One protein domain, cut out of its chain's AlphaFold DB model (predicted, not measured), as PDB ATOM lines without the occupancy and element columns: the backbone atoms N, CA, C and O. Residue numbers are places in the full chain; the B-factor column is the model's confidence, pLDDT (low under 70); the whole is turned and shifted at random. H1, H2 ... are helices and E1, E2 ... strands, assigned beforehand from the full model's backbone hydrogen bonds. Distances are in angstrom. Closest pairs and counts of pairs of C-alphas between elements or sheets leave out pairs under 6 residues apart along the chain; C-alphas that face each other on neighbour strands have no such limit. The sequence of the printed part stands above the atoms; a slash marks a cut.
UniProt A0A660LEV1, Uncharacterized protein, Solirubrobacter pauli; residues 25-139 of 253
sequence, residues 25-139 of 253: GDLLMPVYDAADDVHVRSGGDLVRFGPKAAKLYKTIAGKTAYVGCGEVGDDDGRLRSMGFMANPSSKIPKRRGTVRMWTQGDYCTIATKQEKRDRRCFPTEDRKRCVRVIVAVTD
ATOM      1  N   GLY A  25     347.556 163.313 344.089       73.50
ATOM      2  CA  GLY A  25     347.629 163.150 342.641       73.50
ATOM      3  C   GLY A  25     348.467 164.236 341.966       73.50
ATOM      4  O   GLY A  25     349.284 163.917 341.105       73.50
ATOM      5  N   ASP A  26     348.380 165.488 342.426       71.50
ATOM      6  CA  ASP A  26     349.164 166.614 341.892       71.50
ATOM      7  C   ASP A  26     350.666 166.491 342.216       71.50
ATOM      8  O   ASP A  26     351.523 167.052 341.528       71.50
ATOM      9  N   LEU A  27     351.024 165.728 343.258       73.81
ATOM     10  CA  LEU A  27     352.422 165.401 343.563       73.81
ATOM     11  C   LEU A  27     352.990 164.315 342.642       73.81
ATOM     12  O   LEU A  27     354.215 164.232 342.490       73.81
ATOM     13  N   LEU A  28     352.121 163.472 342.084       81.00
ATOM     14  CA  LEU A  28     352.479 162.312 341.269       81.00
ATOM     15  C   LEU A  28     352.449 162.653 339.778       81.00
ATOM     16  O   LEU A  28     353.359 162.271 339.041       81.00
ATOM     17  N   MET A  29     351.448 163.421 339.352       89.06
ATOM     18  CA  MET A  29     351.255 163.849 337.975       89.06
ATOM     19  C   MET A  29     351.493 165.354 337.851       89.06
ATOM     20  O   MET A  29     350.745 166.141 338.425       89.06
ATOM     21  N   PRO A  30     352.496 165.796 337.071       91.81
ATOM     22  CA  PRO A  30     352.799 167.214 336.918       91.81
ATOM     23  C   PRO A  30     351.829 167.884 335.928       91.81
ATOM     24  O   PRO A  30     352.246 168.326 334.853       91.81
ATOM     25  N   VAL A  31     350.537 167.907 336.263       93.69
ATOM     26  CA  VAL A  31     349.477 168.569 335.493       93.69
ATOM     27  C   VAL A  31     349.498 170.064 335.796       93.69
ATOM     28  O   VAL A  31     349.587 170.462 336.951       93.69
ATOM     29  N   TYR A  32     349.436 170.893 334.755       94.69
ATOM     30  CA  TYR A  32     349.399 172.350 334.884       94.69
ATOM     31  C   TYR A  32     348.354 172.946 333.955       94.69
ATOM     32  O   TYR A  32     348.126 172.438 332.851       94.69
ATOM     33  N   ASP A  33     347.768 174.068 334.361       94.56
ATOM     34  CA  ASP A  33     346.808 174.791 333.534       94.56
ATOM     35  C   ASP A  33     346.908 176.323 333.666       94.56
ATOM     36  O   ASP A  33     347.932 176.883 334.075       94.56
ATOM     37  N   ALA A  34     345.849 177.024 333.254       94.25
ATOM     38  CA  ALA A  34     345.791 178.478 333.277       94.25
ATOM     39  C   ALA A  34     345.965 179.061 334.692       94.25
ATOM     40  O   ALA A  34     346.519 180.157 334.820       94.25
ATOM     41  N   ALA A  35     345.565 178.342 335.750       93.56
ATOM     42  CA  ALA A  35     345.791 178.761 337.131       93.56
ATOM     43  C   ALA A  35     347.290 178.799 337.474       93.56
ATOM     44  O   ALA A  35     347.721 179.638 338.272       93.56
ATOM     45  N   ASP A  36     348.106 177.967 336.823       94.69
ATOM     46  CA  ASP A  36     349.569 177.947 336.931       94.69
ATOM     47  C   ASP A  36     350.273 178.862 335.932       94.69
ATOM     48  O   ASP A  36     351.504 178.946 335.927       94.69
ATOM     49  N   ASP A  37     349.502 179.592 335.120       96.12
ATOM     50  CA  ASP A  37     349.987 180.417 334.014       96.12
ATOM     51  C   ASP A  37     350.647 179.580 332.900       96.12
ATOM     52  O   ASP A  37     351.612 180.003 332.249       96.12
ATOM     53  N   VAL A  38     350.121 178.369 332.688       96.56
ATOM     54  CA  VAL A  38     350.427 177.485 331.561       96.56
ATOM     55  C   VAL A  38     349.208 177.443 330.645       96.56
ATOM     56  O   VAL A  38     348.158 176.917 330.992       96.56
ATOM     57  N   HIS A  39     349.338 178.018 329.452       95.75
ATOM     58  CA  HIS A  39     348.208 178.219 328.543       95.75
ATOM     59  C   HIS A  39     348.402 177.416 327.269       95.75
ATOM     60  O   HIS A  39     349.407 177.589 326.575       95.75
ATOM     61  N   VAL A  40     347.426 176.583 326.924       93.75
ATOM     62  CA  VAL A  40     347.366 175.927 325.616       93.75
ATOM     63  C   VAL A  40     346.682 176.874 324.631       93.75
ATOM     64  O   VAL A  40     345.617 177.421 324.915       93.75
ATOM     65  N   ARG A  41     347.305 177.129 323.478       91.62
ATOM     66  CA  ARG A  41     346.704 177.955 322.424       91.62
ATOM     67  C   ARG A  41     345.496 177.239 321.820       91.62
ATOM     68  O   ARG A  41     345.518 176.023 321.663       91.62
ATOM     69  N   SER A  42     344.496 178.008 321.387       79.69
ATOM     70  CA  SER A  42     343.421 177.510 320.521       79.69
ATOM     71  C   SER A  42     344.005 176.714 319.345       79.69
ATOM     72  O   SER A  42     344.829 177.243 318.597       79.69
ATOM     73  N   GLY A  43     343.598 175.451 319.208       80.00
ATOM     74  CA  GLY A  43     344.155 174.493 318.242       80.00
ATOM     75  C   GLY A  43     345.158 173.485 318.821       80.00
ATOM     76  O   GLY A  43     345.568 172.580 318.099       80.00
ATOM     77  N   GLY A  44     345.548 173.617 320.096       82.56
ATOM     78  CA  GLY A  44     346.324 172.613 320.838       82.56
ATOM     79  C   GLY A  44     347.814 172.531 320.498       82.56
ATOM     80  O   GLY A  44     348.553 171.781 321.122       82.56
ATOM     81  N   ASP A  45     348.288 173.323 319.540       88.75
ATOM     82  CA  ASP A  45     349.614 173.161 318.939       88.75
ATOM     83  C   ASP A  45     350.741 173.910 319.671       88.75
ATOM     84  O   ASP A  45     351.922 173.800 319.329       88.75
ATOM     85  N   LEU A  46     350.400 174.708 320.681       92.81
ATOM     86  CA  LEU A  46     351.349 175.539 321.406       92.81
ATOM     87  C   LEU A  46     350.993 175.623 322.886       92.81
ATOM     88  O   LEU A  46     349.871 175.971 323.242       92.81
ATOM     89  N   VAL A  47     351.993 175.415 323.741       94.88
ATOM     90  CA  VAL A  47     351.909 175.659 325.185       94.88
ATOM     91  C   VAL A  47     352.749 176.879 325.526       94.88
ATOM     92  O   VAL A  47     353.954 176.912 325.272       94.88
ATOM     93  N   ARG A  48     352.127 177.902 326.105       96.31
ATOM     94  CA  ARG A  48     352.779 179.130 326.559       96.31
ATOM     95  C   ARG A  48     352.955 179.099 328.071       96.31
ATOM     96  O   ARG A  48     351.991 178.939 328.806       96.31
ATOM     97  N   PHE A  49     354.177 179.370 328.519       97.06
ATOM     98  CA  PHE A  49     354.505 179.521 329.936       97.06
ATOM     99  C   PHE A  49     354.619 181.005 330.284       97.06
ATOM    100  O   PHE A  49     355.527 181.700 329.809       97.06
ATOM    101  N   GLY A  50     353.700 181.508 331.099       96.44
ATOM    102  CA  GLY A  50     353.730 182.884 331.568       96.44
ATOM    103  C   GLY A  50     354.690 183.108 332.749       96.44
ATOM    104  O   GLY A  50     355.484 182.228 333.112       96.44
ATOM    105  N   PRO A  51     354.728 184.333 333.307       96.81
ATOM    106  CA  PRO A  51     355.577 184.675 334.444       96.81
ATOM    107  C   PRO A  51     355.441 183.760 335.673       96.81
ATOM    108  O   PRO A  51     356.479 183.433 336.257       96.81
ATOM    109  N   LYS A  52     354.233 183.312 336.057       96.12
ATOM    110  CA  LYS A  52     354.047 182.452 337.251       96.12
ATOM    111  C   LYS A  52     354.690 181.074 337.043       96.12
ATOM    112  O   LYS A  52     355.361 180.563 337.940       96.12
ATOM    113  N   ALA A  53     354.647 180.556 335.814       96.50
ATOM    114  CA  ALA A  53     355.279 179.299 335.416       96.50
ATOM    115  C   ALA A  53     356.804 179.397 335.165       96.50
ATOM    116  O   ALA A  53     357.424 178.467 334.644       96.50
ATOM    117  N   ALA A  54     357.471 180.507 335.510       95.94
ATOM    118  CA  ALA A  54     358.889 180.702 335.187       95.94
ATOM    119  C   ALA A  54     359.828 179.669 335.831       95.94
ATOM    120  O   ALA A  54     360.815 179.271 335.206       95.94
ATOM    121  N   LYS A  55     359.552 179.250 337.073       94.81
ATOM    122  CA  LYS A  55     360.342 178.213 337.757       94.81
ATOM    123  C   LYS A  55     360.161 176.858 337.076       94.81
ATOM    124  O   LYS A  55     361.164 176.211 336.789       94.81
ATOM    125  N   LEU A  56     358.920 176.499 336.743       94.12
ATOM    126  CA  LEU A  56     358.595 175.301 335.971       94.12
ATOM    127  C   LEU A  56     359.338 175.296 334.629       94.12
ATOM    128  O   LEU A  56     360.073 174.356 334.343       94.12
ATOM    129  N   TYR A  57     359.257 176.384 333.856       96.25
ATOM    130  CA  TYR A  57     359.926 176.478 332.555       96.25
ATOM    131  C   TYR A  57     361.441 176.257 332.648       96.25
ATOM    132  O   TYR A  57     362.028 175.575 331.812       96.25
ATOM    133  N   LYS A  58     362.103 176.783 333.689       95.44
ATOM    134  CA  LYS A  58     363.547 176.573 333.903       95.44
ATOM    135  C   LYS A  58     363.926 175.095 334.052       95.44
ATOM    136  O   LYS A  58     365.065 174.748 333.752       95.44
ATOM    137  N   THR A  59     363.005 174.228 334.482       93.12
ATOM    138  CA  THR A  59     363.267 172.782 334.602       93.12
ATOM    139  C   THR A  59     363.408 172.087 333.243       93.12
ATOM    140  O   THR A  59     364.091 171.065 333.159       93.12
ATOM    141  N   ILE A  60     362.833 172.666 332.180       95.19
ATOM    142  CA  ILE A  60     362.841 172.128 330.810       95.19
ATOM    143  C   ILE A  60     363.637 172.987 329.813       95.19
ATOM    144  O   ILE A  60     364.053 172.489 328.768       95.19
ATOM    145  N   ALA A  61     363.893 174.260 330.125       96.69
ATOM    146  CA  ALA A  61     364.548 175.218 329.237       96.69
ATOM    147  C   ALA A  61     365.903 174.718 328.709       96.69
ATOM    148  O   ALA A  61     366.789 174.329 329.471       96.69
ATOM    149  N   GLY A  62     366.091 174.757 327.387       96.19
ATOM    150  CA  GLY A  62     367.332 174.326 326.739       96.19
ATOM    151  C   GLY A  62     367.578 172.815 326.750       96.19
ATOM    152  O   GLY A  62     368.599 172.375 326.209       96.19
ATOM    153  N   LYS A  63     366.685 172.004 327.329       95.56
ATOM    154  CA  LYS A  63     366.780 170.543 327.286       95.56
ATOM    155  C   LYS A  63     366.218 170.014 325.972       95.56
ATOM    156  O   LYS A  63     365.394 170.652 325.322       95.56
ATOM    157  N   THR A  64     366.705 168.849 325.570       95.06
ATOM    158  CA  THR A  64     366.031 168.061 324.542       95.06
ATOM    159  C   THR A  64     364.851 167.371 325.218       95.06
ATOM    160  O   THR A  64     365.047 166.648 326.198       95.06
ATOM    161  N   ALA A  65     363.646 167.638 324.730       93.75
ATOM    162  CA  ALA A  65     362.410 167.099 325.264       93.75
ATOM    163  C   ALA A  65     361.699 166.228 324.230       93.75
ATOM    164  O   ALA A  65     361.822 166.427 323.022       93.75
ATOM    165  N   TYR A  66     360.962 165.256 324.738       92.38
ATOM    166  CA  TYR A  66     359.971 164.499 324.008       92.38
ATOM    167  C   TYR A  66     358.629 165.171 324.256       92.38
ATOM    168  O   TYR A  66     358.271 165.419 325.408       92.38
ATOM    169  N   VAL A  67     357.950 165.541 323.179       91.75
ATOM    170  CA  VAL A  67     356.653 166.206 323.242       91.75
ATOM    171  C   VAL A  67     355.675 165.326 322.496       91.75
ATOM    172  O   VAL A  67     355.836 165.126 321.287       91.75
ATOM    173  N   GLY A  68     354.697 164.797 323.213       89.25
ATOM    174  CA  GLY A  68     353.654 163.973 322.627       89.25
ATOM    175  C   GLY A  68     352.296 164.331 323.182       89.25
ATOM    176  O   GLY A  68     352.192 164.936 324.249       89.25
ATOM    177  N   CYS A  69     351.278 163.989 322.414       91.56
ATOM    178  CA  CYS A  69     349.893 164.208 322.772       91.56
ATOM    179  C   CYS A  69     349.138 162.897 322.600       91.56
ATOM    180  O   CYS A  69     349.429 162.127 321.680       91.56
ATOM    181  N   GLY A  70     348.221 162.650 323.527       90.69
ATOM    182  CA  GLY A  70     347.357 161.483 323.531       90.69
ATOM    183  C   GLY A  70     345.926 161.879 323.217       90.69
ATOM    184  O   GLY A  70     345.456 162.945 323.633       90.69
ATOM    185  N   GLU A  71     345.241 161.024 322.473       91.69
ATOM    186  CA  GLU A  71     343.796 161.114 322.284       91.69
ATOM    187  C   GLU A  71     343.096 160.320 323.379       91.69
ATOM    188  O   GLU A  71     343.572 159.267 323.804       91.69
ATOM    189  N   VAL A  72     341.957 160.825 323.838       91.12
ATOM    190  CA  VAL A  72     341.132 160.164 324.838       91.12
ATOM    191  C   VAL A  72     339.877 159.639 324.156       91.12
ATOM    192  O   VAL A  72     339.079 160.393 323.591       91.12
ATOM    193  N   GLY A  73     339.713 158.325 324.228       88.25
ATOM    194  CA  GLY A  73     338.528 157.604 323.790       88.25
ATOM    195  C   GLY A  73     337.561 157.370 324.936       88.25
ATOM    196  O   GLY A  73     337.919 157.528 326.104       88.25
ATOM    197  N   ASP A  74     336.347 156.972 324.574       84.69
ATOM    198  CA  ASP A  74     335.354 156.442 325.499       84.69
ATOM    199  C   ASP A  74     335.156 154.946 325.207       84.69
ATOM    200  O   ASP A  74     334.897 154.581 324.059       84.69
ATOM    201  N   ASP A  75     335.316 154.098 326.221       77.50
ATOM    202  CA  ASP A  75     335.107 152.647 326.151       77.50
ATOM    203  C   ASP A  75     334.136 152.188 327.255       77.50
ATOM    204  O   ASP A  75     334.541 151.906 328.386       77.50
ATOM    205  N   ASP A  76     332.837 152.149 326.936       74.88
ATOM    206  CA  ASP A  76     331.718 151.884 327.858       74.88
ATOM    207  C   ASP A  76     331.582 152.898 329.016       74.88
ATOM    208  O   ASP A  76     331.397 152.530 330.182       74.88
ATOM    209  N   GLY A  77     331.665 154.195 328.713       67.50
ATOM    210  CA  GLY A  77     331.593 155.286 329.690       67.50
ATOM    211  C   GLY A  77     332.923 155.543 330.399       67.50
ATOM    212  O   GLY A  77     332.938 155.977 331.556       67.50
ATOM    213  N   ARG A  78     334.047 155.219 329.748       71.81
ATOM    214  CA  ARG A  78     335.385 155.216 330.361       71.81
ATOM    215  C   ARG A  78     336.378 155.978 329.519       71.81
ATOM    216  O   ARG A  78     336.612 155.628 328.369       71.81
ATOM    217  N   LEU A  79     337.048 156.946 330.133       81.62
ATOM    218  CA  LEU A  79     338.110 157.674 329.461       81.62
ATOM    219  C   LEU A  79     339.399 156.853 329.475       81.62
ATOM    220  O   LEU A  79     339.922 156.518 330.542       81.62
ATOM    221  N   ARG A  80     339.920 156.545 328.288       81.25
ATOM    222  CA  ARG A  80     341.188 155.828 328.105       81.25
ATOM    223  C   ARG A  80     342.041 156.530 327.053       81.25
ATOM    224  O   ARG A  80     341.505 157.064 326.085       81.25
ATOM    225  N   SER A  81     343.363 156.505 327.228       80.12
ATOM    226  CA  SER A  81     344.283 156.892 326.154       80.12
ATOM    227  C   SER A  81     344.126 155.920 324.980       80.12
ATOM    228  O   SER A  81     344.214 154.707 325.168       80.12
ATOM    229  N   MET A  82     343.869 156.435 323.777       75.38
ATOM    230  CA  MET A  82     343.793 155.639 322.540       75.38
ATOM    231  C   MET A  82     345.146 155.506 321.835       75.38
ATOM    232  O   MET A  82     345.234 154.958 320.738       75.38
ATOM    233  N   GLY A  83     346.201 156.022 322.456       69.62
ATOM    234  CA  GLY A  83     347.542 156.038 321.911       69.62
ATOM    235  C   GLY A  83     348.170 157.414 322.028       69.62
ATOM    236  O   GLY A  83     347.497 158.443 322.136       69.62
ATOM    237  N   PHE A  84     349.495 157.415 321.991       75.50
ATOM    238  CA  PHE A  84     350.298 158.604 322.190       75.50
ATOM    239  C   PHE A  84     351.207 158.824 321.005       75.50
ATOM    240  O   PHE A  84     352.139 158.070 320.718       75.50
ATOM    241  N   MET A  85     350.924 159.903 320.290       71.00
ATOM    242  CA  MET A  85     351.769 160.316 319.192       71.00
ATOM    243  C   MET A  85     352.779 161.300 319.723       71.00
ATOM    244  O   MET A  85     352.458 162.444 320.074       71.00
ATOM    245  N   ALA A  86     354.021 160.853 319.740       72.38
ATOM    246  CA  ALA A  86     355.106 161.665 320.210       72.38
ATOM    247  C   ALA A  86     356.136 161.943 319.142       72.38
ATOM    248  O   ALA A  86     356.429 161.148 318.251       72.38
ATOM    249  N   ASN A  87     356.661 163.151 319.240       72.69
ATOM    250  CA  ASN A  87     357.480 163.717 318.199       72.69
ATOM    251  C   ASN A  87     358.943 163.409 318.444       72.69
ATOM    252  O   ASN A  87     359.371 163.338 319.604       72.69
ATOM    253  N   PRO A  88     359.745 163.314 317.369       73.88
ATOM    254  CA  PRO A  88     361.184 163.247 317.510       73.88
ATOM    255  C   PRO A  88     361.659 164.383 318.417       73.88
ATOM    256  O   PRO A  88     361.142 165.504 318.413       73.88
ATOM    257  N   SER A  89     362.631 164.044 319.254       84.19
ATOM    258  CA  SER A  89     363.074 164.885 320.353       84.19
ATOM    259  C   SER A  89     363.394 166.310 319.881       84.19
ATOM    260  O   SER A  89     364.198 166.491 318.967       84.19
ATOM    261  N   SER A  90     362.796 167.318 320.511       88.62
ATOM    262  CA  SER A  90     362.928 168.724 320.122       88.62
ATOM    263  C   SER A  90     363.598 169.545 321.223       88.62
ATOM    264  O   SER A  90     363.495 169.264 322.418       88.62
ATOM    265  N   LYS A  91     364.377 170.554 320.822       94.19
ATOM    266  CA  LYS A  91     365.100 171.420 321.757       94.19
ATOM    267  C   LYS A  91     364.149 172.482 322.305       94.19
ATOM    268  O   LYS A  91     363.674 173.326 321.550       94.19
ATOM    269  N   ILE A  92     363.916 172.485 323.616       95.31
ATOM    270  CA  ILE A  92     363.099 173.515 324.267       95.31
ATOM    271  C   ILE A  92     363.851 174.857 324.246       95.31
ATOM    272  O   ILE A  92     365.041 174.884 324.590       95.31
ATOM    273  N   PRO A  93     363.204 175.985 323.886       95.62
ATOM    274  CA  PRO A  93     363.867 177.286 323.861       95.62
ATOM    275  C   PRO A  93     364.509 177.640 325.211       95.62
ATOM    276  O   PRO A  93     363.940 177.410 326.278       95.62
ATOM    277  N   LYS A  94     365.710 178.233 325.197       96.69
ATOM    278  CA  LYS A  94     366.388 178.653 326.442       96.69
ATOM    279  C   LYS A  94     365.666 179.807 327.139       96.69
ATOM    280  O   LYS A  94     365.692 179.908 328.362       96.69
ATOM    281  N   ARG A  95     365.048 180.696 326.359       95.06
ATOM    282  CA  ARG A  95     364.238 181.806 326.867       95.06
ATOM    283  C   ARG A  95     362.799 181.332 327.030       95.06
ATOM    284  O   ARG A  95     362.305 180.618 326.164       95.06
ATOM    285  N   ARG A  96     362.156 181.729 328.131       94.50
ATOM    286  CA  ARG A  96     360.745 181.420 328.394       94.50
ATOM    287  C   ARG A  96     359.876 181.938 327.256       94.50
ATOM    288  O   ARG A  96     360.056 183.070 326.812       94.50
ATOM    289  N   GLY A  97     358.937 181.111 326.825       89.31
ATOM    290  CA  GLY A  97     358.016 181.438 325.755       89.31
ATOM    291  C   GLY A  97     357.117 180.255 325.458       89.31
ATOM    292  O   GLY A  97     356.627 179.587 326.372       89.31
ATOM    293  N   THR A  98     356.917 180.015 324.173       93.19
ATOM    294  CA  THR A  98     356.018 178.982 323.680       93.19
ATOM    295  C   THR A  98     356.785 177.714 323.319       93.19
ATOM    296  O   THR A  98     357.861 177.780 322.723       93.19
ATOM    297  N   VAL A  99     356.218 176.560 323.656       93.19
ATOM    298  CA  VAL A  99     356.684 175.238 323.237       93.19
ATOM    299  C   VAL A  99     355.684 174.674 322.236       93.19
ATOM    300  O   VAL A  99     354.485 174.669 322.502       93.19
ATOM    301  N   ARG A 100     356.177 174.217 321.082       91.56
ATOM    302  CA  ARG A 100     355.353 173.610 320.031       91.56
ATOM    303  C   ARG A 100     354.988 172.175 320.388       91.56
ATOM    304  O   ARG A 100     355.884 171.361 320.606       91.56
ATOM    305  N   MET A 101     353.691 171.897 320.414       88.19
ATOM    306  CA  MET A 101     353.122 170.555 320.369       88.19
ATOM    307  C   MET A 101     352.919 170.230 318.889       88.19
ATOM    308  O   MET A 101     352.439 171.078 318.138       88.19
ATOM    309  N   TRP A 102     353.371 169.073 318.415       74.69
ATOM    310  CA  TRP A 102     353.283 168.785 316.975       74.69
ATOM    311  C   TRP A 102     352.136 167.853 316.608       74.69
ATOM    312  O   TRP A 102     351.828 167.710 315.430       74.69
ATOM    313  N   THR A 103     351.517 167.236 317.603       78.00
ATOM    314  CA  THR A 103     350.378 166.341 317.448       78.00
ATOM    315  C   THR A 103     349.179 166.982 318.132       78.00
ATOM    316  O   THR A 103     349.331 167.684 319.132       78.00
ATOM    317  N   GLN A 104     348.000 166.817 317.541       82.38
ATOM    318  CA  GLN A 104     346.753 167.151 318.217       82.38
ATOM    319  C   GLN A 104     346.385 165.987 319.139       82.38
ATOM    320  O   GLN A 104     346.776 164.849 318.894       82.38
ATOM    321  N   GLY A 105     345.694 166.299 320.226       90.75
ATOM    322  CA  GLY A 105     345.255 165.331 321.218       90.75
ATOM    323  C   GLY A 105     344.439 166.026 322.294       90.75
ATOM    324  O   GLY A 105     344.332 167.254 322.315       90.75
ATOM    325  N   ASP A 106     343.873 165.234 323.191       93.81
ATOM    326  CA  ASP A 106     343.084 165.715 324.319       93.81
ATOM    327  C   ASP A 106     343.978 166.179 325.477       93.81
ATOM    328  O   ASP A 106     343.628 167.104 326.214       93.81
ATOM    329  N   TYR A 107     345.173 165.601 325.602       94.62
ATOM    330  CA  TYR A 107     346.222 166.046 326.516       94.62
ATOM    331  C   TYR A 107     347.596 165.966 325.848       94.62
ATOM    332  O   TYR A 107     347.805 165.194 324.915       94.62
ATOM    333  N   CYS A 108     348.554 166.742 326.349       93.44
ATOM    334  CA  CYS A 108     349.940 166.705 325.888       93.44
ATOM    335  C   CYS A 108     350.914 166.621 327.057       93.44
ATOM    336  O   CYS A 108     350.668 167.179 328.127       93.44
ATOM    337  N   THR A 109     352.058 165.975 326.834       93.81
ATOM    338  CA  THR A 109     353.152 165.904 327.799       93.81
ATOM    339  C   THR A 109     354.457 166.463 327.243       93.81
ATOM    340  O   THR A 109     354.738 166.428 326.043       93.81
ATOM    341  N   ILE A 110     355.284 166.987 328.146       94.00
ATOM    342  CA  ILE A 110     356.676 167.348 327.881       94.00
ATOM    343  C   ILE A 110     357.545 166.506 328.807       94.00
ATOM    344  O   ILE A 110     357.602 166.746 330.015       94.00
ATOM    345  N   ALA A 111     358.255 165.539 328.236       94.12
ATOM    346  CA  ALA A 111     359.191 164.690 328.955       94.12
ATOM    347  C   ALA A 111     360.639 165.060 328.628       94.12
ATOM    348  O   ALA A 111     360.995 165.358 327.494       94.12
ATOM    349  N   THR A 112     361.522 165.015 329.617       94.69
ATOM    350  CA  THR A 112     362.968 165.230 329.425       94.69
ATOM    351  C   THR A 112     363.726 164.007 329.900       94.69
ATOM    352  O   THR A 112     363.221 163.306 330.770       94.69
ATOM    353  N   LYS A 113     364.949 163.783 329.405       93.56
ATOM    354  CA  LYS A 113     365.822 162.723 329.934       93.56
ATOM    355  C   LYS A 113     365.849 162.758 331.467       93.56
ATOM    356  O   LYS A 113     366.018 163.832 332.049       93.56
ATOM    357  N   GLN A 114     365.683 161.594 332.086       91.69
ATOM    358  CA  GLN A 114     365.796 161.448 333.529       91.69
ATOM    359  C   GLN A 114     367.241 161.725 333.959       91.69
ATOM    360  O   GLN A 114     368.206 161.206 333.391       91.69
ATOM    361  N   GLU A 115     367.394 162.589 334.952       90.38
ATOM    362  CA  GLU A 115     368.655 162.927 335.594       90.38
ATOM    363  C   GLU A 115     368.749 162.193 336.937       90.38
ATOM    364  O   GLU A 115     367.754 162.009 337.631       90.38
ATOM    365  N   LYS A 116     369.964 161.841 337.373       88.81
ATOM    366  CA  LYS A 116     370.183 161.149 338.662       88.81
ATOM    367  C   LYS A 116     369.613 161.895 339.879       88.81
ATOM    368  O   LYS A 116     369.366 161.288 340.910       88.81
ATOM    369  N   ARG A 117     369.452 163.218 339.776       88.00
ATOM    370  CA  ARG A 117     368.917 164.075 340.844       88.00
ATOM    371  C   ARG A 117     367.390 164.170 340.859       88.00
ATOM    372  O   ARG A 117     366.850 164.846 341.732       88.00
ATOM    373  N   ASP A 118     366.704 163.568 339.891       85.19
ATOM    374  CA  ASP A 118     365.247 163.570 339.850       85.19
ATOM    375  C   ASP A 118     364.705 162.692 340.974       85.19
ATOM    376  O   ASP A 118     364.691 161.471 340.877       85.19
ATOM    377  N   ARG A 119     364.275 163.332 342.065       74.56
ATOM    378  CA  ARG A 119     363.691 162.638 343.224       74.56
ATOM    379  C   ARG A 119     362.255 162.180 342.987       74.56
ATOM    380  O   ARG A 119     361.792 161.274 343.663       74.56
ATOM    381  N   ARG A 120     361.549 162.841 342.068       77.31
ATOM    382  CA  ARG A 120     360.177 162.534 341.657       77.31
ATOM    383  C   ARG A 120     360.141 162.586 340.140       77.31
ATOM    384  O   ARG A 120     360.469 163.614 339.544       77.31
ATOM    385  N   CYS A 121     359.845 161.449 339.537       83.69
ATOM    386  CA  CYS A 121     359.839 161.258 338.101       83.69
ATOM    387  C   CYS A 121     358.585 160.470 337.779       83.69
ATOM    388  O   CYS A 121     358.466 159.336 338.228       83.69
ATOM    389  N   PHE A 122     357.679 161.081 337.028       86.75
ATOM    390  CA  PHE A 122     356.618 160.341 336.376       86.75
ATOM    391  C   PHE A 122     357.229 159.727 335.106       86.75
ATOM    392  O   PHE A 122     357.585 160.490 334.193       86.75
ATOM    393  N   PRO A 123     357.528 158.415 335.093       84.12
ATOM    394  CA  PRO A 123     358.328 157.821 334.035       84.12
ATOM    395  C   PRO A 123     357.522 157.733 332.736       84.12
ATOM    396  O   PRO A 123     356.316 157.517 332.744       84.12
ATOM    397  N   THR A 124     358.206 157.887 331.606       83.88
ATOM    398  CA  THR A 124     357.682 157.405 330.319       83.88
ATOM    399  C   THR A 124     357.772 155.881 330.255       83.88
ATOM    400  O   THR A 124     358.539 155.287 331.016       83.88
ATOM    401  N   GLU A 125     357.069 155.253 329.312       80.38
ATOM    402  CA  GLU A 125     357.101 153.797 329.087       80.38
ATOM    403  C   GLU A 125     358.539 153.242 328.998       80.38
ATOM    404  O   GLU A 125     358.900 152.278 329.670       80.38
ATOM    405  N   ASP A 126     359.433 153.930 328.277       81.12
ATOM    406  CA  ASP A 126     360.835 153.511 328.139       81.12
ATOM    407  C   ASP A 126     361.711 153.737 329.389       81.12
ATOM    408  O   ASP A 126     362.912 153.442 329.361       81.12
ATOM    409  N   ARG A 127     361.138 154.311 330.458       80.62
ATOM    410  CA  ARG A 127     361.754 154.652 331.753       80.62
ATOM    411  C   ARG A 127     363.062 155.450 331.661       80.62
ATOM    412  O   ARG A 127     363.836 155.504 332.613       80.62
ATOM    413  N   LYS A 128     363.343 156.093 330.521       87.81
ATOM    414  CA  LYS A 128     364.550 156.919 330.306       87.81
ATOM    415  C   LYS A 128     364.264 158.408 330.431       87.81
ATOM    416  O   LYS A 128     365.198 159.224 330.444       87.81
ATOM    417  N   ARG A 129     362.988 158.791 330.474       90.25
ATOM    418  CA  ARG A 129     362.541 160.180 330.565       90.25
ATOM    419  C   ARG A 129     361.572 160.345 331.726       90.25
ATOM    420  O   ARG A 129     360.857 159.427 332.102       90.25
ATOM    421  N   CYS A 130     361.564 161.557 332.259       91.62
ATOM    422  CA  CYS A 130     360.574 162.014 333.217       91.62
ATOM    423  C   CYS A 130     359.645 162.988 332.522       91.62
ATOM    424  O   CYS A 130     360.117 163.995 331.974       91.62
ATOM    425  N   VAL A 131     358.349 162.721 332.603       92.88
ATOM    426  CA  VAL A 131     357.318 163.705 332.301       92.88
ATOM    427  C   VAL A 131     357.465 164.862 333.292       92.88
ATOM    428  O   VAL A 131     357.600 164.666 334.499       92.88
ATOM    429  N   ARG A 132     357.548 166.083 332.761       93.06
ATOM    430  CA  ARG A 132     357.752 167.321 333.534       93.06
ATOM    431  C   ARG A 132     356.535 168.218 333.541       93.06
ATOM    432  O   ARG A 132     356.403 169.035 334.445       93.06
ATOM    433  N   VAL A 133     355.730 168.117 332.495       94.25
ATOM    434  CA  VAL A 133     354.536 168.918 332.259       94.25
ATOM    435  C   VAL A 133     353.532 168.009 331.581       94.25
ATOM    436  O   VAL A 133     353.884 167.348 330.602       94.25
ATOM    437  N   ILE A 134     352.310 168.012 332.084       94.88
ATOM    438  CA  ILE A 134     351.121 167.488 331.432       94.88
ATOM    439  C   ILE A 134     350.141 168.657 331.339       94.88
ATOM    440  O   ILE A 134     349.986 169.413 332.295       94.88
ATOM    441  N   VAL A 135     349.505 168.837 330.188       95.12
ATOM    442  CA  VAL A 135     348.464 169.850 329.992       95.12
ATOM    443  C   VAL A 135     347.243 169.204 329.360       95.12
ATOM    444  O   VAL A 135     347.375 168.416 328.423       95.12
ATOM    445  N   ALA A 136     346.058 169.560 329.851       95.50
ATOM    446  CA  ALA A 136     344.817 169.284 329.140       95.50
ATOM    447  C   ALA A 136     344.680 170.263 327.965       95.50
ATOM    448  O   ALA A 136     344.856 171.472 328.131       95.50
ATOM    449  N   VAL A 137     344.368 169.735 326.788       94.19
ATOM    450  CA  VAL A 137     344.084 170.507 325.569       94.19
ATOM    451  C   VAL A 137     342.575 170.659 325.373       94.19
ATOM    452  O   VAL A 137     342.125 171.690 324.875       94.19
ATOM    453  N   THR A 138     341.799 169.662 325.802       93.56
ATOM    454  CA  THR A 138     340.333 169.624 325.714       93.56
ATOM    455  C   THR A 138     339.702 169.349 327.083       93.56
ATOM    456  O   THR A 138     340.375 168.912 328.022       93.56
ATOM    457  N   ASP A 139     338.388 169.560 327.199       93.38
ATOM    458  CA  ASP A 139     337.630 169.193 328.405       93.38
ATOM    459  C   ASP A 139     337.650 167.681 328.651       93.38
ATOM    460  O   ASP A 139     337.768 167.237 329.792       93.38
TER     461      ASP A 139
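Overview. This is residues 25 to 139 of the 253 residues of an uncharacterized protein of Solirubrobacter pauli (UniProt A0A660LEV1). A strongly curled sheet of four strands, E4 E3 E6 E7, forms a trough like part of a barrel, and a small sheet of three short strands, E1 E2 E5, lies over one side of it, its strands crossing those of E6 and E7. H2 sits at one end where the two sheets come near, while the turn of the hairpin E3 and E4 lies at one end of the longest axis. The 115 printed residues hold, in order, H1 E1 E2 H2 E3 E4 E5 E6 E7; both sheets are antiparallel. The class is mostly strand, though under half of the residues are in named elements. The whole is compact, with a radius of gyration of the C-alphas of 13.6 A and spans of 42 by 31 by 28 A.

Arrangement. Start at H1, residues 25 to 28, which is on neither sheet and is too short for an O i to N i+4 pair. Next comes the hairpin of E1, residues 38 to 40, and E2, residues 46 to 49, with N 39 and O 48 at 2.9 A. H2, residues 54 to 60, has 1 of 3 O i to N i+4 pairs within hydrogen-bond range, and 3 of 4 O i to N i+3 pairs. E3, residues 64 to 74, and E4, residues 79 to 86, form a hairpin, with N 82 and O 71 at 2.8 A. E5, residues 98 to 100, is antiparallel to E2, with N 99 and O 47 at 2.8 A; it is apart from E3, but only just, at 8.2 A. E6, residues 107 to 113, is antiparallel to E3, with N 109 and O 68 at 2.8 A. E7, residues 129 to 136, makes a hairpin with E6, with N 110 and O 133 at 2.8 A. H2 lies over E7, where the closest C-alphas are those of Ile 60 and Arg 132, 7.5 A apart; it only grazes the sheet E1 E2 E5 with residues 54 to 57.

Along the chain. Find C-alpha 25 at (347.629, 163.150, 342.641), where H1 begins. E3, 32.8 A long, starts at C-alpha 64, (366.031, 168.061, 324.542). E4 spans 19.8 A and bends by 50 degrees at residue 82; E6 spans 20.2 A. E7 spans 20.0 A, bends by 55 degrees at residue 132 and ends at C-alpha 136, (344.817, 169.284, 329.140). H2 measures 10.4 A.

Size, cuts and confidence. The C-alphas farthest apart, of Asp 76 and Arg 95, are 44.2 A apart. The printed part has no cut. The links E4 to E5 and E6 to E7 are long. Mean pLDDT of the printed part is 88.6, and residues 77 and 83 are under 70.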